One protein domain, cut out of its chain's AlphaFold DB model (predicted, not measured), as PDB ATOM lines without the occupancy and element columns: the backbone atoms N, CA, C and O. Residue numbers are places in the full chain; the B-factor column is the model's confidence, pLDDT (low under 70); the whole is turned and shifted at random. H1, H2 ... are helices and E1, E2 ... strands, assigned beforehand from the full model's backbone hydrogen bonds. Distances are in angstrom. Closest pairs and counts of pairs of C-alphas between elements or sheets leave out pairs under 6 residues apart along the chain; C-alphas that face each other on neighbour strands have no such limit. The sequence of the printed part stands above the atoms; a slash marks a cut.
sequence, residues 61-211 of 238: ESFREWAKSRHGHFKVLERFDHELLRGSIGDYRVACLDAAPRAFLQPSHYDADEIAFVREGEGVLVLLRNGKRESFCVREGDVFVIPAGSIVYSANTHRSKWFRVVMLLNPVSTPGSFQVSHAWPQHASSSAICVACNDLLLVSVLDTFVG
ATOM      1  N   GLU A  61      37.343  18.665 -39.394       89.00
ATOM      2  CA  GLU A  61      38.726  18.893 -38.972       89.00
ATOM      3  C   GLU A  61      39.254  20.293 -39.313       89.00
ATOM      4  O   GLU A  61      40.185  20.769 -38.666       89.00
ATOM      5  N   SER A  62      38.654  20.971 -40.297       91.75
ATOM      6  CA  SER A  62      39.020  22.339 -40.676       91.75
ATOM      7  C   SER A  62      38.423  23.394 -39.737       91.75
ATOM      8  O   SER A  62      38.720  24.582 -39.877       91.75
ATOM      9  N   PHE A  63      37.563  23.005 -38.791       92.00
ATOM     10  CA  PHE A  63      36.988  23.915 -37.807       92.00
ATOM     11  C   PHE A  63      37.817  23.944 -36.525       92.00
ATOM     12  O   PHE A  63      38.064  22.923 -35.887       92.00
ATOM     13  N   ARG A  64      38.168  25.152 -36.081       90.69
ATOM     14  CA  ARG A  64      38.842  25.386 -34.803       90.69
ATOM     15  C   ARG A  64      37.831  25.770 -33.730       90.69
ATOM     16  O   ARG A  64      37.034  26.686 -33.925       90.69
ATOM     17  N   GLU A  65      37.887  25.107 -32.578       86.81
ATOM     18  CA  GLU A  65      37.083  25.471 -31.406       86.81
ATOM     19  C   GLU A  65      37.643  26.758 -30.778       86.81
ATOM     20  O   GLU A  65      38.691  26.747 -30.138       86.81
ATOM     21  N   TRP A  66      36.954  27.882 -30.976       83.00
ATOM     22  CA  TRP A  66      37.336  29.172 -30.388       83.00
ATOM     23  C   TRP A  66      36.792  29.336 -28.971       83.00
ATOM     24  O   TRP A  66      37.429  29.965 -28.130       83.00
ATOM     25  N   ALA A  67      35.625  28.752 -28.692       78.56
ATOM     26  CA  ALA A  67      35.076  28.676 -27.347       78.56
ATOM     27  C   ALA A  67      34.275  27.388 -27.153       78.56
ATOM     28  O   ALA A  67      33.584  26.911 -28.057       78.56
ATOM     29  N   LYS A  68      34.346  26.834 -25.941       81.56
ATOM     30  CA  LYS A  68      33.658  25.598 -25.573       81.56
ATOM     31  C   LYS A  68      33.217  25.646 -24.125       81.56
ATOM     32  O   LYS A  68      34.013  25.898 -23.223       81.56
ATOM     33  N   SER A  69      31.942  25.365 -23.909       80.12
ATOM     34  CA  SER A  69      31.358  25.161 -22.593       80.12
ATOM     35  C   SER A  69      30.444  23.939 -22.619       80.12
ATOM     36  O   SER A  69      30.096  23.416 -23.673       80.12
ATOM     37  N   ARG A  70      30.004  23.494 -21.439       78.38
ATOM     38  CA  ARG A  70      28.993  22.429 -21.322       78.38
ATOM     39  C   ARG A  70      27.645  22.773 -21.980       78.38
ATOM     40  O   ARG A  70      26.838  21.877 -22.182       78.38
ATOM     41  N   HIS A  71      27.382  24.054 -22.247       83.31
ATOM     42  CA  HIS A  71      26.110  24.535 -22.797       83.31
ATOM     43  C   HIS A  71      26.244  25.121 -24.197       83.31
ATOM     44  O   HIS A  71      25.254  25.618 -24.728       83.31
ATOM     45  N   GLY A  72      27.436  25.103 -24.790       83.69
ATOM     46  CA  GLY A  72      27.580  25.546 -26.162       83.69
ATOM     47  C   GLY A  72      28.998  25.534 -26.699       83.69
ATOM     48  O   GLY A  72      29.982  25.455 -25.960       83.69
ATOM     49  N   HIS A  73      29.068  25.611 -28.019       88.38
ATOM     50  CA  HIS A  73      30.281  25.492 -28.805       88.38
ATOM     51  C   HIS A  73      30.318  26.606 -29.839       88.38
ATOM     52  O   HIS A  73      29.312  26.891 -30.484       88.38
ATOM     53  N   PHE A  74      31.492  27.199 -30.015       89.94
ATOM     54  CA  PHE A  74      31.758  28.130 -31.097       89.94
ATOM     55  C   PHE A  74      32.964  27.650 -31.877       89.94
ATOM     56  O   PHE A  74      34.093  27.619 -31.375       89.94
ATOM     57  N   LYS A  75      32.684  27.220 -33.100       92.88
ATOM     58  CA  LYS A  75      33.655  26.667 -34.033       92.88
ATOM     59  C   LYS A  75      33.818  27.650 -35.178       92.88
ATOM     60  O   LYS A  75      32.826  28.105 -35.736       92.88
ATOM     61  N   VAL A  76      35.050  27.952 -35.559       93.38
ATOM     62  CA  VAL A  76      35.339  28.836 -36.690       93.38
ATOM     63  C   VAL A  76      36.156  28.066 -37.704       93.38
ATOM     64  O   VAL A  76      37.178  27.471 -37.359       93.38
ATOM     65  N   LEU A  77      35.705  28.082 -38.951       94.31
ATOM     66  CA  LEU A  77      36.433  27.483 -40.051       94.31
ATOM     67  C   LEU A  77      37.777  28.198 -40.230       94.31
ATOM     68  O   LEU A  77      37.890  29.425 -40.060       94.31
ATOM     69  N   GLU A  78      38.808  27.425 -40.551       91.56
ATOM     70  CA  GLU A  78      40.081  27.971 -40.997       91.56
ATOM     71  C   GLU A  78      39.903  28.956 -42.157       91.56
ATOM     72  O   GLU A  78      38.896  28.975 -42.864       91.56
ATOM     73  N   ARG A  79      40.873  29.858 -42.294       89.94
ATOM     74  CA  ARG A  79      40.835  30.873 -43.343       89.94
ATOM     75  C   ARG A  79      40.926  30.204 -44.711       89.94
ATOM     76  O   ARG A  79      41.605  29.192 -44.878       89.94
ATOM     77  N   PHE A  80      40.304  30.824 -45.708       90.19
ATOM     78  CA  PHE A  80      40.433  30.412 -47.102       90.19
ATOM     79  C   PHE A  80      41.778  30.881 -47.688       90.19
ATOM     80  O   PHE A  80      41.826  31.723 -48.582       90.19
ATOM     81  N   ASP A  81      42.884  30.348 -47.163       85.69
ATOM     82  CA  ASP A  81      44.244  30.797 -47.501       85.69
ATOM     83  C   ASP A  81      44.810  30.133 -48.773       85.69
ATOM     84  O   ASP A  81      45.866  30.533 -49.265       85.69
ATOM     85  N   HIS A  82      44.104  29.149 -49.346       88.31
ATOM     86  CA  HIS A  82      44.500  28.523 -50.608       88.31
ATOM     87  C   HIS A  82      44.467  29.548 -51.756       88.31
ATOM     88  O   HIS A  82      43.505  30.300 -51.897       88.31
ATOM     89  N   GLU A  83      45.473  29.527 -52.637       87.50
ATOM     90  CA  GLU A  83      45.660  30.497 -53.734       87.50
ATOM     91  C   GLU A  83      44.405  30.715 -54.602       87.50
ATOM     92  O   GLU A  83      44.069  31.848 -54.930       87.50
ATOM     93  N   LEU A  84      43.666  29.639 -54.906       89.19
ATOM     94  CA  LEU A  84      42.417  29.653 -55.678       89.19
ATOM     95  C   LEU A  84      41.239  30.358 -54.986       89.19
ATOM     96  O   LEU A  84      40.300  30.763 -55.666       89.19
ATOM     97  N   LEU A  85      41.249  30.459 -53.656       89.06
ATOM     98  CA  LEU A  85      40.153  31.019 -52.859       89.06
ATOM     99  C   LEU A  85      40.491  32.383 -52.266       89.06
ATOM    100  O   LEU A  85      39.599  33.203 -52.047       89.06
ATOM    101  N   ARG A  86      41.782  32.640 -52.039       87.19
ATOM    102  CA  ARG A  86      42.274  33.836 -51.360       87.19
ATOM    103  C   ARG A  86      41.810  35.132 -52.024       87.19
ATOM    104  O   ARG A  86      41.473  36.072 -51.319       87.19
ATOM    105  N   GLY A  87      41.764  35.179 -53.357       86.81
ATOM    106  CA  GLY A  87      41.357  36.376 -54.102       86.81
ATOM    107  C   GLY A  87      39.845  36.612 -54.190       86.81
ATOM    108  O   GLY A  87      39.435  37.727 -54.493       86.81
ATOM    109  N   SER A  88      39.017  35.588 -53.954       87.38
ATOM    110  CA  SER A  88      37.558  35.687 -54.100       87.38
ATOM    111  C   SER A  88      36.829  35.714 -52.762       87.38
ATOM    112  O   SER A  88      35.920  36.513 -52.574       87.38
ATOM    113  N   ILE A  89      37.208  34.818 -51.845       90.81
ATOM    114  CA  ILE A  89      36.529  34.625 -50.558       90.81
ATOM    115  C   ILE A  89      37.484  34.640 -49.361       90.81
ATOM    116  O   ILE A  89      37.038  34.412 -48.240       90.81
ATOM    117  N   GLY A  90      38.777  34.915 -49.576       88.69
ATOM    118  CA  GLY A  90      39.812  34.931 -48.531       88.69
ATOM    119  C   GLY A  90      39.505  35.852 -47.351       88.69
ATOM    120  O   GLY A  90      39.970  35.610 -46.233       88.69
ATOM    121  N   ASP A  91      38.689  36.873 -47.596       90.12
ATOM    122  CA  ASP A  91      38.329  37.875 -46.603       90.12
ATOM    123  C   ASP A  91      37.167  37.426 -45.714       90.12
ATOM    124  O   ASP A  91      37.054  37.893 -44.585       90.12
ATOM    125  N   TYR A  92      36.354  36.468 -46.162       92.62
ATOM    126  CA  TYR A  92      35.221  35.957 -45.400       92.62
ATOM    127  C   TYR A  92      35.634  34.853 -44.431       92.62
ATOM    128  O   TYR A  92      36.600  34.116 -44.641       92.62
ATOM    129  N   ARG A  93      34.848  34.691 -43.366       94.06
ATOM    130  CA  ARG A  93      34.986  33.600 -42.397       94.06
ATOM    131  C   ARG A  93      33.649  32.919 -42.168       94.06
ATOM    132  O   ARG A  93      32.607  33.557 -42.206       94.06
ATOM    133  N   VAL A  94      33.689  31.616 -41.908       95.62
ATOM    134  CA  VAL A  94      32.504  30.832 -41.547       95.62
ATOM    135  C   VAL A  94      32.634  30.406 -40.094       95.62
ATOM    136  O   VAL A  94      33.685  29.908 -39.687       95.62
ATOM    137  N   ALA A  95      31.578  30.591 -39.310       94.25
ATOM    138  CA  ALA A  95      31.499  30.108 -37.940       94.25
ATOM    139  C   ALA A  95      30.197  29.347 -37.693       94.25
ATOM    140  O   ALA A  95      29.181  29.578 -38.343       94.25
ATOM    141  N   CYS A  96      30.247  28.440 -36.729       94.12
ATOM    142  CA  CYS A  96      29.118  27.662 -36.260       94.12
ATOM    143  C   CYS A  96      28.987  27.862 -34.755       94.12
ATOM    144  O   CYS A  96      29.965  27.749 -34.007       94.12
ATOM    145  N   LEU A  97      27.763  28.129 -34.330       92.56
ATOM    146  CA  LEU A  97      27.396  28.341 -32.948       92.56
ATOM    147  C   LEU A  97      26.338  27.315 -32.560       92.56
ATOM    148  O   LEU A  97      25.238  27.319 -33.109       92.56
ATOM    149  N   ASP A  98      26.664  26.487 -31.579       93.06
ATOM    150  CA  ASP A  98      25.752  25.501 -31.017       93.06
ATOM    151  C   ASP A  98      25.438  25.881 -29.575       93.06
ATOM    152  O   ASP A  98      26.345  26.034 -28.759       93.06
ATOM    153  N   ALA A  99      24.157  25.985 -29.241       91.12
ATOM    154  CA  ALA A  99      23.691  26.274 -27.895       91.12
ATOM    155  C   ALA A  99      22.748  25.171 -27.411       91.12
ATOM    156  O   ALA A  99      21.737  24.855 -28.046       91.12
ATOM    157  N   ALA A 100      23.086  24.587 -26.266       92.56
ATOM    158  CA  ALA A 100      22.303  23.536 -25.636       92.56
ATOM    159  C   ALA A 100      20.883  24.030 -25.287       92.56
ATOM    160  O   ALA A 100      20.649  25.240 -25.204       92.56
ATOM    161  N   PRO A 101      19.923  23.119 -25.053       90.88
ATOM    162  CA  PRO A 101      18.619  23.502 -24.529       90.88
ATOM    163  C   PRO A 101      18.780  24.309 -23.240       90.88
ATOM    164  O   PRO A 101      19.614  23.966 -22.398       90.88
ATOM    165  N   ARG A 102      17.982  25.369 -23.075       86.81
ATOM    166  CA  ARG A 102      18.099  26.293 -21.936       86.81
ATOM    167  C   ARG A 102      19.526  26.820 -21.770       86.81
ATOM    168  O   ARG A 102      20.092  26.763 -20.679       86.81
ATOM    169  N   ALA A 103      20.113  27.332 -22.845       85.25
ATOM    170  CA  ALA A 103      21.418  27.985 -22.820       85.25
ATOM    171  C   ALA A 103      21.290  29.477 -23.121       85.25
ATOM    172  O   ALA A 103      20.468  29.902 -23.930       85.25
ATOM    173  N   PHE A 104      22.119  30.271 -22.453       84.62
ATOM    174  CA  PHE A 104      22.240  31.704 -22.668       84.62
ATOM    175  C   PHE A 104      23.629  32.019 -23.208       84.62
ATOM    176  O   PHE A 104      24.629  31.660 -22.578       84.62
ATOM    177  N   LEU A 105      23.671  32.700 -24.348       83.19
ATOM    178  CA  LEU A 105      24.885  33.182 -24.982       83.19
ATOM    179  C   LEU A 105      25.211  34.562 -24.448       83.19
ATOM    180  O   LEU A 105      24.378  35.467 -24.481       83.19
ATOM    181  N   GLN A 106      26.431  34.714 -23.951       80.44
ATOM    182  CA  GLN A 106      26.840  35.962 -23.332       80.44
ATOM    183  C   GLN A 106      26.917  37.110 -24.353       80.44
ATOM    184  O   GLN A 106      27.294  36.878 -25.504       80.44
ATOM    185  N   PRO A 107      26.623  38.356 -23.929       82.56
ATOM    186  CA  PRO A 107      26.782  39.523 -24.782       82.56
ATOM    187  C   PRO A 107      28.212  39.661 -25.304       82.56
ATOM    188  O   PRO A 107      29.172  39.797 -24.535       82.56
ATOM    189  N   SER A 108      28.335  39.652 -26.623       80.81
ATOM    190  CA  SER A 108      29.593  39.800 -27.347       80.81
ATOM    191  C   SER A 108      29.387  40.670 -28.581       80.81
ATOM    192  O   SER A 108      28.258  40.898 -29.007       80.81
ATOM    193  N   HIS A 109      30.471  41.212 -29.115       83.88
ATOM    194  CA  HIS A 109      30.478  41.854 -30.421       83.88
ATOM    195  C   HIS A 109      31.690  41.374 -31.205       83.88
ATOM    196  O   HIS A 109      32.737  41.047 -30.629       83.88
ATOM    197  N   TYR A 110      31.532  41.361 -32.520       85.00
ATOM    198  CA  TYR A 110      32.569  40.973 -33.451       85.00
ATOM    199  C   TYR A 110      32.963  42.175 -34.300       85.00
ATOM    200  O   TYR A 110      32.151  43.050 -34.619       85.00
ATOM    201  N   ASP A 111      34.236  42.207 -34.672       87.56
ATOM    202  CA  ASP A 111      34.771  43.179 -35.623       87.56
ATOM    203  C   ASP A 111      34.539  42.721 -37.077       87.56
ATOM    204  O   ASP A 111      35.459  42.604 -37.889       87.56
ATOM    205  N   ALA A 112      33.295  42.335 -37.366       89.06
ATOM    206  CA  ALA A 112      32.853  41.789 -38.640       89.06
ATOM    207  C   ALA A 112      31.355  42.030 -38.826       89.06
ATOM    208  O   ALA A 112      30.598  41.947 -37.861       89.06
ATOM    209  N   ASP A 113      30.928  42.285 -40.060       92.44
ATOM    210  CA  ASP A 113      29.515  42.165 -40.417       92.44
ATOM    211  C   ASP A 113      29.149  40.683 -40.515       92.44
ATOM    212  O   ASP A 113      29.922  39.877 -41.036       92.44
ATOM    213  N   GLU A 114      27.968  40.312 -40.036       92.88
ATOM    214  CA  GLU A 114      27.579  38.911 -39.888       92.88
ATOM    215  C   GLU A 114      26.241  38.662 -40.567       92.88
ATOM    216  O   GLU A 114      25.262  39.373 -40.336       92.88
ATOM    217  N   ILE A 115      26.186  37.608 -41.371       94.62
ATOM    218  CA  ILE A 115      24.944  37.026 -41.865       94.62
ATOM    219  C   ILE A 115      24.795  35.683 -41.169       94.62
ATOM    220  O   ILE A 115      25.597  34.774 -41.377       94.62
ATOM    221  N   ALA A 116      23.773  35.561 -40.336       94.50
ATOM    222  CA  ALA A 116      23.531  34.381 -39.531       94.50
ATOM    223  C   ALA A 116      22.259  33.670 -39.996       94.50
ATOM    224  O   ALA A 116      21.216  34.293 -40.186       94.50
ATOM    225  N   PHE A 117      22.366  32.358 -40.171       96.56
ATOM    226  CA  PHE A 117      21.298  31.460 -40.585       96.56
ATOM    227  C   PHE A 117      21.015  30.451 -39.472       96.56
ATOM    228  O   PHE A 117      21.924  29.751 -39.011       96.56
ATOM    229  N   VAL A 118      19.756  30.355 -39.048       96.25
ATOM    230  CA  VAL A 118      19.332  29.368 -38.053       96.25
ATOM    231  C   VAL A 118      19.156  28.020 -38.736       96.25
ATOM    232  O   VAL A 118      18.168  27.768 -39.423       96.25
ATOM    233  N   ARG A 119      20.124  27.132 -38.516       96.62
ATOM    234  CA  ARG A 119      20.118  25.777 -39.069       96.62
ATOM    235  C   ARG A 119      19.131  24.865 -38.347       96.62
ATOM    236  O   ARG A 119      18.576  23.979 -38.979       96.62
ATOM    237  N   GLU A 120      18.991  25.018 -37.033       95.94
ATOM    238  CA  GLU A 120      18.172  24.128 -36.206       95.94
ATOM    239  C   GLU A 120      17.695  24.850 -34.941       95.94
ATOM    240  O   GLU A 120      18.460  25.579 -34.300       95.94
ATOM    241  N   GLY A 121      16.449  24.581 -34.551       93.44
ATOM    242  CA  GLY A 121      15.888  25.018 -33.274       93.44
ATOM    243  C   GLY A 121      15.242  26.400 -33.317       93.44
ATOM    244  O   GLY A 121      14.904  26.932 -34.370       93.44
ATOM    245  N   GLU A 122      15.024  26.971 -32.136       91.62
ATOM    246  CA  GLU A 122      14.454  28.306 -31.968       91.62
ATOM    247  C   GLU A 122      15.079  29.006 -30.762       91.62
ATOM    248  O   GLU A 122      15.568  28.364 -29.827       91.62
ATOM    249  N   GLY A 123      15.067  30.332 -30.783       88.56
ATOM    250  CA  GLY A 123      15.651  31.137 -29.727       88.56
ATOM    251  C   GLY A 123      15.216  32.590 -29.787       88.56
ATOM    252  O   GLY A 123      14.467  33.020 -30.664       88.56
ATOM    253  N   VAL A 124      15.707  33.361 -28.826       88.75
ATOM    254  CA  VAL A 124      15.570  34.815 -28.807       88.75
ATOM    255  C   VAL A 124      16.936  35.416 -29.080       88.75
ATOM    256  O   VAL A 124      17.895  35.097 -28.383       88.75
ATOM    257  N   LEU A 125      17.014  36.289 -30.075       89.12
ATOM    258  CA  LEU A 125      18.185  37.093 -30.393       89.12
ATOM    259  C   LEU A 125      17.931  38.530 -29.948       89.12
ATOM    260  O   LEU A 125      16.872  39.092 -30.229       89.12
ATOM    261  N   VAL A 126      18.905  39.139 -29.284       88.19
ATOM    262  CA  VAL A 126      18.849  40.548 -28.909       88.19
ATOM    263  C   VAL A 126      20.069  41.270 -29.449       88.19
ATOM    264  O   VAL A 126      21.205  40.858 -29.214       88.19
ATOM    265  N   LEU A 127      19.804  42.373 -30.138       88.12
ATOM    266  CA  LEU A 127      20.797  43.255 -30.721       88.12
ATOM    267  C   LEU A 127      20.773  44.600 -29.995       88.12
ATOM    268  O   LEU A 127      19.721  45.224 -29.837       88.12
ATOM    269  N   LEU A 128      21.943  45.057 -29.563       86.56
ATOM    270  CA  LEU A 128      22.159  46.388 -29.015       86.56
ATOM    271  C   LEU A 128      23.045  47.177 -29.980       86.56
ATOM    272  O   LEU A 128      24.214  46.842 -30.184       86.56
ATOM    273  N   ARG A 129      22.495  48.248 -30.554       84.44
ATOM    274  CA  ARG A 129      23.202  49.106 -31.513       84.44
ATOM    275  C   ARG A 129      22.775  50.557 -31.350       84.44
ATOM    276  O   ARG A 129      21.587  50.851 -31.271       84.44
ATOM    277  N   ASN A 130      23.736  51.481 -31.309       84.56
ATOM    278  CA  ASN A 130      23.490  52.929 -31.196       84.56
ATOM    279  C   ASN A 130      22.541  53.303 -30.036       84.56
ATOM    280  O   ASN A 130      21.664  54.152 -30.186       84.56
ATOM    281  N   GLY A 131      22.668  52.618 -28.894       79.81
ATOM    282  CA  GLY A 131      21.802  52.815 -27.725       79.81
ATOM    283  C   GLY A 131      20.372  52.278 -27.871       79.81
ATOM    284  O   GLY A 131      19.576  52.428 -26.947       79.81
ATOM    285  N   LYS A 132      20.034  51.640 -28.998       83.75
ATOM    286  CA  LYS A 132      18.756  50.962 -29.219       83.75
ATOM    287  C   LYS A 132      18.893  49.470 -28.959       83.75
ATOM    288  O   LYS A 132      19.919  48.868 -29.274       83.75
ATOM    289  N   ARG A 133      17.831  48.892 -28.400       86.75
ATOM    290  CA  ARG A 133      17.675  47.456 -28.192       86.75
ATOM    291  C   ARG A 133      16.586  46.936 -29.113       86.75
ATOM    292  O   ARG A 133      15.461  47.423 -29.061       86.75
ATOM    293  N   GLU A 134      16.919  45.914 -29.880       86.19
ATOM    294  CA  GLU A 134      15.992  45.193 -30.744       86.19
ATOM    295  C   GLU A 134      16.013  43.719 -30.356       86.19
ATOM    296  O   GLU A 134      17.050  43.177 -29.977       86.19
ATOM    297  N   SER A 135      14.854  43.072 -30.347       86.06
ATOM    298  CA  SER A 135      14.717  41.685 -29.902       86.06
ATOM    299  C   SER A 135      13.847  40.925 -30.884       86.06
ATOM    300  O   SER A 135      12.763  41.383 -31.240       86.06
ATOM    301  N   PHE A 136      14.332  39.765 -31.304       86.06
ATOM    302  CA  PHE A 136      13.735  38.951 -32.350       86.06
ATOM    303  C   PHE A 136      13.583  37.522 -31.842       86.06
ATOM    304  O   PHE A 136      14.505  36.965 -31.244       86.06
ATOM    305  N   CYS A 137      12.420  36.922 -32.081       90.00
ATOM    306  CA  CYS A 137      12.278  35.474 -31.972       90.00
ATOM    307  C   CYS A 137      12.720  34.881 -33.306       90.00
ATOM    308  O   CYS A 137      12.191  35.283 -34.339       90.00
ATOM    309  N   VAL A 138      13.679  33.964 -33.267       92.25
ATOM    310  CA  VAL A 138      14.252  33.329 -34.454       92.25
ATOM    311  C   VAL A 138      14.006  31.830 -34.408       92.25
ATOM    312  O   VAL A 138      14.014  31.220 -33.334       92.25
ATOM    313  N   ARG A 139      13.765  31.235 -35.569       94.19
ATOM    314  CA  ARG A 139      13.451  29.816 -35.743       94.19
ATOM    315  C   ARG A 139      14.232  29.261 -36.923       94.19
ATOM    316  O   ARG A 139      14.797  30.006 -37.716       94.19
ATOM    317  N   GLU A 140      14.274  27.943 -37.013       96.50
ATOM    318  CA  GLU A 140      14.886  27.225 -38.125       96.50
ATOM    319  C   GLU A 140      14.450  27.791 -39.486       96.50
ATOM    320  O   GLU A 140      13.259  27.945 -39.755       96.50
ATOM    321  N   GLY A 141      15.436  28.106 -40.329       95.31
ATOM    322  CA  GLY A 141      15.235  28.737 -41.632       95.31
ATOM    323  C   GLY A 141      15.422  30.258 -41.646       95.31
ATOM    324  O   GLY A 141      15.642  30.816 -42.722       95.31
ATOM    325  N   ASP A 142      15.385  30.932 -40.493       95.56
ATOM    326  CA  ASP A 142      15.524  32.389 -40.433       95.56
ATOM    327  C   ASP A 142      16.956  32.847 -40.745       95.56
ATOM    328  O   ASP A 142      17.943  32.217 -40.353       95.56
ATOM    329  N   VAL A 143      17.058  34.001 -41.414       95.38
ATOM    330  CA  VAL A 143      18.317  34.702 -41.696       95.38
ATOM    331  C   VAL A 143      18.262  36.096 -41.088       95.38
ATOM    332  O   VAL A 143      17.281  36.818 -41.266       95.38
ATOM    333  N   PHE A 144      19.328  36.505 -40.408       91.31
ATOM    334  CA  PHE A 144      19.457  37.845 -39.847       91.31
ATOM    335  C   PHE A 144      20.857  38.416 -40.065       91.31
ATOM    336  O   PHE A 144      21.838  37.683 -40.194       91.31
ATOM    337  N   VAL A 145      20.927  39.745 -40.121       92.44
ATOM    338  CA  VAL A 145      22.167  40.492 -40.343       92.44
ATOM    339  C   VAL A 145      22.532  41.243 -39.071       92.44
ATOM    340  O   VAL A 145      21.717  41.999 -38.538       92.44
ATOM    341  N   ILE A 146      23.761  41.051 -38.601       91.38
ATOM    342  CA  ILE A 146      24.332  41.745 -37.449       91.38
ATOM    343  C   ILE A 146      25.440  42.659 -37.976       91.38
ATOM    344  O   ILE A 146      26.444  42.166 -38.483       91.38
ATOM    345  N   PRO A 147      25.277  43.989 -37.887       91.38
ATOM    346  CA  PRO A 147      26.332  44.914 -38.279       91.38
ATOM    347  C   PRO A 147      27.531  44.836 -37.331       91.38
ATOM    348  O   PRO A 147      27.337  44.720 -36.113       91.38
ATOM    349  N   ALA A 148      28.734  45.027 -37.867       89.25
ATOM    350  CA  ALA A 148      29.973  45.065 -37.095       89.25
ATOM    351  C   ALA A 148      29.884  46.016 -35.887       89.25
ATOM    352  O   ALA A 148      29.301  47.107 -35.957       89.25
ATOM    353  N   GLY A 149      30.451  45.589 -34.756       83.44
ATOM    354  CA  GLY A 149      30.455  46.353 -33.503       83.44
ATOM    355  C   GLY A 149      29.119  46.388 -32.750       83.44
ATOM    356  O   GLY A 149      29.044  46.996 -31.679       83.44
ATOM    357  N   SER A 150      28.066  45.741 -33.255       86.62
ATOM    358  CA  SER A 150      26.818  45.583 -32.500       86.62
ATOM    359  C   SER A 150      26.997  44.551 -31.386       86.62
ATOM    360  O   SER A 150      27.596  43.500 -31.600       86.62
ATOM    361  N   ILE A 151      26.456  44.820 -30.194       85.62
ATOM    362  CA  ILE A 151      26.481  43.837 -29.105       85.62
ATOM    363  C   ILE A 151      25.294  42.898 -29.288       85.62
ATOM    364  O   ILE A 151      24.141  43.334 -29.269       85.62
ATOM    365  N   VAL A 152      25.577  41.609 -29.427       87.12
ATOM    366  CA  VAL A 152      24.592  40.546 -29.604       87.12
ATOM    367  C   VAL A 152      24.616  39.587 -28.420       87.12
ATOM    368  O   VAL A 152      25.673  39.211 -27.912       87.12
ATOM    369  N   TYR A 153      23.432  39.178 -27.978       86.12
ATOM    370  CA  TYR A 153      23.255  38.014 -27.116       86.12
ATOM    371  C   TYR A 153      22.029  37.229 -27.553       86.12
ATOM    372  O   TYR A 153      21.117  37.763 -28.185       86.12
ATOM    373  N   SER A 154      21.991  35.951 -27.202       87.69
ATOM    374  CA  SER A 154      20.852  35.102 -27.520       87.69
ATOM    375  C   SER A 154      20.565  34.094 -26.422       87.69
ATOM    376  O   SER A 154      21.397  33.809 -25.560       87.69
ATOM    377  N   ALA A 155      19.345  33.578 -26.423       85.81
ATOM    378  CA  ALA A 155      18.906  32.559 -25.492       85.81
ATOM    379  C   ALA A 155      18.179  31.455 -26.255       85.81
ATOM    380  O   ALA A 155      17.200  31.717 -26.956       85.81
ATOM    381  N   ASN A 156      18.629  30.218 -26.067       89.62
ATOM    382  CA  ASN A 156      17.847  29.047 -26.417       89.62
ATOM    383  C   ASN A 156      16.853  28.787 -25.279       89.62
ATOM    384  O   ASN A 156      17.224  28.305 -24.208       89.62
ATOM    385  N   THR A 157      15.589  29.126 -25.509       81.50
ATOM    386  CA  THR A 157      14.495  28.942 -24.545       81.50
ATOM    387  C   THR A 157      13.884  27.538 -24.614       81.50
ATOM    388  O   THR A 157      13.077  27.170 -23.754       81.50
ATOM    389  N   HIS A 158      14.271  26.726 -25.603       87.44
ATOM    390  CA  HIS A 158      13.709  25.399 -25.808       87.44
ATOM    391  C   HIS A 158      14.168  24.421 -24.715       87.44
ATOM    392  O   HIS A 158      15.287  24.482 -24.201       87.44
ATOM    393  N   ARG A 159      13.289  23.480 -24.343       84.19
ATOM    394  CA  ARG A 159      13.528  22.545 -23.225       84.19
ATOM    395  C   ARG A 159      14.456  21.385 -23.573       84.19
ATOM    396  O   ARG A 159      15.150  20.899 -22.689       84.19
ATOM    397  N   SER A 160      14.440  20.938 -24.826       87.69
ATOM    398  CA  SER A 160      15.132  19.714 -25.260       87.69
ATOM    399  C   SER A 160      15.883  19.809 -26.591       87.69
ATOM    400  O   SER A 160      16.587  18.871 -26.940       87.69
ATOM    401  N   LYS A 161      15.764  20.916 -27.335       93.12
ATOM    402  CA  LYS A 161      16.350  21.050 -28.676       93.12
ATOM    403  C   LYS A 161      17.531  21.995 -28.620       93.12
ATOM    404  O   LYS A 161      17.496  22.988 -27.890       93.12
ATOM    405  N   TRP A 162      18.565  21.663 -29.377       93.38
ATOM    406  CA  TRP A 162      19.697  22.551 -29.581       93.38
ATOM    407  C   TRP A 162      19.286  23.712 -30.482       93.38
ATOM    408  O   TRP A 162      18.391  23.580 -31.311       93.38
ATOM    409  N   PHE A 163      19.946  24.846 -30.293       94.50
ATOM    410  CA  PHE A 163      19.840  26.005 -31.165       94.50
ATOM    411  C   PHE A 163      21.166  26.137 -31.904       94.50
ATOM    412  O   PHE A 163      22.206  26.321 -31.265       94.50
ATOM    413  N   ARG A 164      21.138  25.962 -33.227       95.75
ATOM    414  CA  ARG A 164      22.339  25.927 -34.068       95.75
ATOM    415  C   ARG A 164      22.282  27.001 -35.134       95.75
ATOM    416  O   ARG A 164      21.328  27.069 -35.909       95.75
ATOM    417  N   VAL A 165      23.333  27.806 -35.199       95.50
ATOM    418  CA  VAL A 165      23.442  28.943 -36.111       95.50
ATOM    419  C   VAL A 165      24.735  28.828 -36.907       95.50
ATOM    420  O   VAL A 165      25.798  28.570 -36.345       95.50
ATOM    421  N   VAL A 166      24.638  29.030 -38.217       96.69
ATOM    422  CA  VAL A 166      25.792  29.162 -39.111       96.69
ATOM    423  C   VAL A 166      25.928  30.627 -39.487       96.69
ATOM    424  O   VAL A 166      24.944  31.277 -39.826       96.69
ATOM    425  N   MET A 167      27.142  31.150 -39.405       95.50
ATOM    426  CA  MET A 167      27.437  32.565 -39.559       95.50
ATOM    427  C   MET A 167      28.470  32.744 -40.664       95.50
ATOM    428  O   MET A 167      29.538  32.128 -40.625       95.50
ATOM    429  N   LEU A 168      28.161  33.603 -41.628       95.75
ATOM    430  CA  LEU A 168      29.125  34.156 -42.566       95.75
ATOM    431  C   LEU A 168      29.556  35.523 -42.040       95.75
ATOM    432  O   LEU A 168      28.735  36.423 -41.893       95.75
ATOM    433  N   LEU A 169      30.843  35.656 -41.759       93.62
ATOM    434  CA  LEU A 169      31.458  36.847 -41.193       93.62
ATOM    435  C   LEU A 169      32.283  37.543 -42.275       93.62
ATOM    436  O   LEU A 169      33.083  36.901 -42.959       93.62
ATOM    437  N   ASN A 170      32.120  38.855 -42.384       93.12
ATOM    438  CA  ASN A 170      32.925  39.748 -43.203       93.12
ATOM    439  C   ASN A 170      33.688  40.718 -42.279       93.12
ATOM    440  O   ASN A 170      33.129  41.739 -41.875       93.12
ATOM    441  N   PRO A 171      34.924  40.383 -41.868       90.44
ATOM    442  CA  PRO A 171      35.748  41.221 -41.004       90.44
ATOM    443  C   PRO A 171      36.018  42.595 -41.620       90.44
ATOM    444  O   PRO A 171      36.406  42.688 -42.783       90.44
ATOM    445  N   VAL A 172      35.858  43.659 -40.830       86.19
ATOM    446  CA  VAL A 172      35.953  45.042 -41.338       86.19
ATOM    447  C   VAL A 172      37.333  45.673 -41.142       86.19
ATOM    448  O   VAL A 172      37.709  46.556 -41.911       86.19
ATOM    449  N   SER A 173      38.113  45.214 -40.157       79.88
ATOM    450  CA  SER A 173      39.445  45.777 -39.885       79.88
ATOM    451  C   SER A 173      40.569  45.066 -40.629       79.88
ATOM    452  O   SER A 173      41.371  45.703 -41.304       79.88
ATOM    453  N   THR A 174      40.678  43.741 -40.476       77.38
ATOM    454  CA  THR A 174      41.735  42.939 -41.111       77.38
ATOM    455  C   THR A 174      41.099  41.861 -41.981       77.38
ATOM    456  O   THR A 174      40.394  41.007 -41.441       77.38
ATOM    457  N   PRO A 175      41.377  41.827 -43.296       76.06
ATOM    458  CA  PRO A 175      40.749  40.856 -44.181       76.06
ATOM    459  C   PRO A 175      40.974  39.414 -43.695       76.06
ATOM    460  O   PRO A 175      42.098  39.027 -43.345       76.06
ATOM    461  N   GLY A 176      39.895  38.633 -43.581       67.25
ATOM    462  CA  GLY A 176      39.906  37.238 -43.122       67.25
ATOM    463  C   GLY A 176      40.205  37.030 -41.630       67.25
ATOM    464  O   GLY A 176      40.318  35.887 -41.177       67.25
ATOM    465  N   SER A 177      40.332  38.093 -40.830       70.81
ATOM    466  CA  SER A 177      40.592  38.005 -39.390       70.81
ATOM    467  C   SER A 177      39.646  38.896 -38.602       70.81
ATOM    468  O   SER A 177      39.643  40.106 -38.775       70.81
ATOM    469  N   PHE A 178      38.913  38.301 -37.665       76.81
ATOM    470  CA  PHE A 178      38.061  39.027 -36.729       76.81
ATOM    471  C   PHE A 178      38.428  38.671 -35.291       76.81
ATOM    472  O   PHE A 178      38.994  37.608 -35.020       76.81
ATOM    473  N   GLN A 179      38.096  39.570 -34.371       73.19
ATOM    474  CA  GLN A 179      38.241  39.360 -32.936       73.19
ATOM    475  C   GLN A 179      36.864  39.352 -32.276       73.19
ATOM    476  O   GLN A 179      35.937  40.018 -32.742       73.19
ATOM    477  N   VAL A 180      36.745  38.589 -31.190       72.50
ATOM    478  CA  VAL A 180      35.543  38.547 -30.356       72.50
ATOM    479  C   VAL A 180      35.806  39.347 -29.095       72.50
ATOM    480  O   VAL A 180      36.698  39.007 -28.313       72.50
ATOM    481  N   SER A 181      34.991  40.365 -28.858       70.31
ATOM    482  CA  SER A 181      35.065  41.169 -27.646       70.31
ATOM    483  C   SER A 181      33.831  40.919 -26.788       70.31
ATOM    484  O   SER A 181      32.691  41.056 -27.231       70.31
ATOM    485  N   HIS A 182      34.058  40.524 -25.539       62.84
ATOM    486  CA  HIS A 182      33.002  40.165 -24.595       62.84
ATOM    487  C   HIS A 182      32.701  41.350 -23.680       62.84
ATOM    488  O   HIS A 182      33.617  42.019 -23.205       62.84
ATOM    489  N   ALA A 183      31.424  41.591 -23.385       56.16
ATOM    490  CA  ALA A 183      31.028  42.720 -22.541       56.16
ATOM    491  C   ALA A 183      31.410  42.555 -21.050       56.16
ATOM    492  O   ALA A 183      31.273  43.507 -20.284       56.16
ATOM    493  N   TRP A 184      31.875  41.373 -20.619       51.03
ATOM    494  CA  TRP A 184      32.249  41.085 -19.229       51.03
ATOM    495  C   TRP A 184      33.685  40.536 -19.103       51.03
ATOM    496  O   TRP A 184      34.076  39.700 -19.921       51.03
ATOM    497  N   PRO A 185      34.467  40.932 -18.073       40.78
ATOM    498  CA  PRO A 185      35.819  40.417 -17.855       40.78
ATOM    499  C   PRO A 185      35.836  38.915 -17.540       40.78
ATOM    500  O   PRO A 185      35.157  38.437 -16.626       40.78
ATOM    501  N   GLN A 186      36.671  38.174 -18.264       48.25
ATOM    502  CA  GLN A 186      36.910  36.749 -18.046       48.25
ATOM    503  C   GLN A 186      37.799  36.553 -16.803       48.25
ATOM    504  O   GLN A 186      39.023  36.617 -16.886       48.25
ATOM    505  N   HIS A 187      37.220  36.298 -15.625       38.53
ATOM    506  CA  HIS A 187      38.007  35.819 -14.481       38.53
ATOM    507  C   HIS A 187      38.366  34.338 -14.681       38.53
ATOM    508  O   HIS A 187      37.571  33.464 -14.353       38.53
ATOM    509  N   ALA A 188      39.550  34.089 -15.253       33.41
ATOM    510  CA  ALA A 188      40.474  32.944 -15.120       33.41
ATOM    511  C   ALA A 188      39.957  31.487 -14.943       33.41
ATOM    512  O   ALA A 188      40.750  30.606 -14.631       33.41
ATOM    513  N   SER A 189      38.676  31.174 -15.145       32.38
ATOM    514  CA  SER A 189      38.150  29.801 -15.012       32.38
ATOM    515  C   SER A 189      36.869  29.516 -15.807       32.38
ATOM    516  O   SER A 189      36.276  28.450 -15.664       32.38
ATOM    517  N   SER A 190      36.401  30.426 -16.665       36.91
ATOM    518  CA  SER A 190      35.240  30.153 -17.521       36.91
ATOM    519  C   SER A 190      35.379  30.817 -18.886       36.91
ATOM    520  O   SER A 190      34.941  31.940 -19.099       36.91
ATOM    521  N   SER A 191      35.935  30.057 -19.826       44.22
ATOM    522  CA  SER A 191      35.876  30.212 -21.290       44.22
ATOM    523  C   SER A 191      34.449  30.061 -21.859       44.22
ATOM    524  O   SER A 191      34.240  29.583 -22.977       44.22
ATOM    525  N   ALA A 192      33.430  30.380 -21.059       50.59
ATOM    526  CA  ALA A 192      32.065  29.953 -21.302       50.59
ATOM    527  C   ALA A 192      31.326  30.942 -22.207       50.59
ATOM    528  O   ALA A 192      30.707  31.884 -21.724       50.59
ATOM    529  N   ILE A 193      31.319  30.667 -23.513       57.56
ATOM    530  CA  ILE A 193      30.458  31.376 -24.473       57.56
ATOM    531  C   ILE A 193      28.966  31.239 -24.129       57.56
ATOM    532  O   ILE A 193      28.174  32.157 -24.336       57.56
ATOM    533  N   CYS A 194      28.592  30.091 -23.558       56.41
ATOM    534  CA  CYS A 194      27.237  29.767 -23.129       56.41
ATOM    535  C   CYS A 194      27.198  29.376 -21.649       56.41
ATOM    536  O   CYS A 194      28.017  28.571 -21.186       56.41
ATOM    537  N   VAL A 195      26.185  29.853 -20.929       59.34
ATOM    538  CA  VAL A 195      25.855  29.454 -19.550       59.34
ATOM    539  C   VAL A 195      24.446  28.859 -19.481       59.34
ATOM    540  O   VAL A 195      23.656  29.029 -20.407       59.34
ATOM    541  N   ALA A 196      24.122  28.142 -18.399       57.84
ATOM    542  CA  ALA A 196      22.766  27.621 -18.211       57.84
ATOM    543  C   ALA A 196      21.777  28.789 -18.121       57.84
ATOM    544  O   ALA A 196      21.994  29.728 -17.355       57.84
ATOM    545  N   CYS A 197      20.683  28.709 -18.865       54.97
ATOM    546  CA  CYS A 197      19.579  29.648 -18.822       54.97
ATOM    547  C   CYS A 197      18.495  29.089 -17.890       54.97
ATOM    548  O   CYS A 197      17.679  28.259 -18.282       54.97
ATOM    549  N   ASN A 198      18.508  29.513 -16.626       53.91
ATOM    550  CA  ASN A 198      17.386  29.267 -15.713       53.91
ATOM    551  C   ASN A 198      16.336  30.376 -15.879       53.91
ATOM    552  O   ASN A 198      16.701  31.502 -16.211       53.91
ATOM    553  N   ASP A 199      15.065  30.109 -15.561       43.62
ATOM    554  CA  ASP A 199      13.958  31.077 -15.708       43.62
ATOM    555  C   ASP A 199      14.244  32.439 -15.029       43.62
ATOM    556  O   ASP A 199      13.893  33.493 -15.550       43.62
ATOM    557  N   LEU A 200      14.986  32.439 -13.913       44.47
ATOM    558  CA  LEU A 200      15.458  33.649 -13.221       44.47
ATOM    559  C   LEU A 200      16.528  34.433 -13.998       44.47
ATOM    560  O   LEU A 200      16.550  35.658 -13.922       44.47
ATOM    561  N   LEU A 201      17.420  33.753 -14.725       48.69
ATOM    562  CA  LEU A 201      18.406  34.384 -15.614       48.69
ATOM    563  C   LEU A 201      17.739  34.903 -16.885       48.69
ATOM    564  O   LEU A 201      18.141  35.934 -17.394       48.69
ATOM    565  N   LEU A 202      16.695  34.231 -17.364       43.47
ATOM    566  CA  LEU A 202      15.931  34.641 -18.540       43.47
ATOM    567  C   LEU A 202      15.164  35.942 -18.265       43.47
ATOM    568  O   LEU A 202      15.318  36.908 -19.004       43.47
ATOM    569  N   VAL A 203      14.433  36.007 -17.146       42.19
ATOM    570  CA  VAL A 203      13.728  37.226 -16.713       42.19
ATOM    571  C   VAL A 203      14.717  38.318 -16.320       42.19
ATOM    572  O   VAL A 203      14.585  39.444 -16.780       42.19
ATOM    573  N   SER A 204      15.758  38.005 -15.535       44.56
ATOM    574  CA  SER A 204      16.733  39.034 -15.162       44.56
ATOM    575  C   SER A 204      17.516  39.537 -16.367       44.56
ATOM    576  O   SER A 204      17.566  40.735 -16.544       44.56
ATOM    577  N   VAL A 205      18.065  38.715 -17.257       47.03
ATOM    578  CA  VAL A 205      18.824  39.229 -18.410       47.03
ATOM    579  C   VAL A 205      17.930  39.983 -19.400       47.03
ATOM    580  O   VAL A 205      18.366  40.997 -19.948       47.03
ATOM    581  N   LEU A 206      16.676  39.559 -19.591       45.56
ATOM    582  CA  LEU A 206      15.745  40.277 -20.461       45.56
ATOM    583  C   LEU A 206      15.212  41.581 -19.833       45.56
ATOM    584  O   LEU A 206      15.027  42.532 -20.594       45.56
ATOM    585  N   ASP A 207      15.057  41.677 -18.506       39.44
ATOM    586  CA  ASP A 207      14.588  42.896 -17.809       39.44
ATOM    587  C   ASP A 207      15.724  43.831 -17.332       39.44
ATOM    588  O   ASP A 207      15.534  45.039 -17.214       39.44
ATOM    589  N   THR A 208      16.930  43.314 -17.068       45.31
ATOM    590  CA  THR A 208      18.029  44.025 -16.366       45.31
ATOM    591  C   THR A 208      18.813  44.984 -17.255       45.31
ATOM    592  O   THR A 208      19.494  45.873 -16.749       45.31
ATOM    593  N   PHE A 209      18.706  44.898 -18.580       43.31
ATOM    594  CA  PHE A 209      19.390  45.857 -19.460       43.31
ATOM    595  C   PHE A 209      18.622  47.181 -19.642       43.31
ATOM    596  O   PHE A 209      18.759  47.852 -20.662       43.31
ATOM    597  N   VAL A 210      17.854  47.585 -18.623       35.16
ATOM    598  CA  VAL A 210      17.473  48.978 -18.366       35.16
ATOM    599  C   VAL A 210      18.222  49.450 -17.113       35.16
ATOM    600  O   VAL A 210      17.868  49.095 -15.994       35.16
ATOM    601  N   GLY A 211      19.242  50.290 -17.308       33.59
ATOM    602  CA  GLY A 211      19.776  51.171 -16.263       33.59
ATOM    603  C   GLY A 211      20.998  50.668 -15.485       33.59
ATOM    604  O   GLY A 211      20.881  49.994 -14.470       33.59
TER     605      GLY A 211
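This is residues 61 to 211 of the 238 residues of the protein "Cupin type-1 domain-containing protein" of Aegilops tauschii subsp. strangulata (UniProt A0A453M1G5). Two twisted sheets of six strands stand face to face as a sandwich, wound as a jelly roll, one long hairpin folded over both sheets. The helix H2 covers part of the second sheet's face away from the first, while the tiny helix H1 lies in the link from E2 to E3, away from both sheets. The printed part has 151 residues with named elements in the order E1 E2 H1 E3 E4 E5 E6 E7 E8 E9 E10 E11 E12 H2, and its class is mostly strand. The first sheet runs E1 E2 E3 E10 E5 E8, all antiparallel; the second, E4 E6 E7 E9 E11 E12, is branched and antiparallel. The whole is compact, with a radius of gyration of the C-alphas of 15.4 A and spans of 51 by 36 by 34 A.

In the first sheet the hairpin of E1, residues 63 to 69, and E2, 72 to 77, has N 64 and O 76 2.8 A apart. E2 neighbours E3, 93 to 99, with N 75 and O 96 at 2.9 A. E3 neighbours E10, 163 to 171, with N 97 and O 165 at 2.8 A. E10 neighbours E5, 112 to 120, with N 117 and O 166 at 2.8 A. E5 neighbours E8, 143 to 146, with N 116 and O 144 at 2.9 A. In the second sheet E4, 103 to 110, bends by 58 degrees at residue 107. On one side of E4 lies E9, 151 to 156, with N 105 and O 154 at 2.8 A. On the other side lie E11, 180 to 182, with N 109 and O 181 at 2.9 A, and E12, 194 to 196, with N 104 and O 195 at 2.8 A. E6, 122 to 129, neighbours E9, with N 126 and O 153 at 2.8 A. E6 forms a hairpin with E7, 132 to 139, with N 125 and O 136 at 2.8 A. The facing parts of the sheets are 10.5 A apart centre to centre, their strands at 32 degrees. The nested pairs of the jelly roll are E3 with E10, E4 with E9, E5 with E8 and E6 with E7. H2, residues 199 to 208, is on the second sheet at a height over the sheet of 10.1 A, over E4 and E9; its closest C-alphas to E9 are those of Leu 202 and Ala 155, 7.8 A apart. H1, residues 83 to 86, is on neither sheet. In H2 every O i to N i+4 pair is within hydrogen-bond range; H1 is too short for one, and 0 of its 1 O i to N i+3 pair is within range.

E1 begins at C-alpha 63 (36.988, 23.915, -37.807). E10 is 24.1 A long, E5 23.1 A, E7 22.8 A and E6 22.6 A. H2, 13.6 A long, ends at C-alpha 208 (18.029, 44.025, -16.366).

The C-alphas farthest apart are those of Glu 83 and Leu 200, 50.6 A. The printed part has no cut, and its one long link is E11 to E12. Residue 176 and residues 182 to 211 have pLDDT under 70.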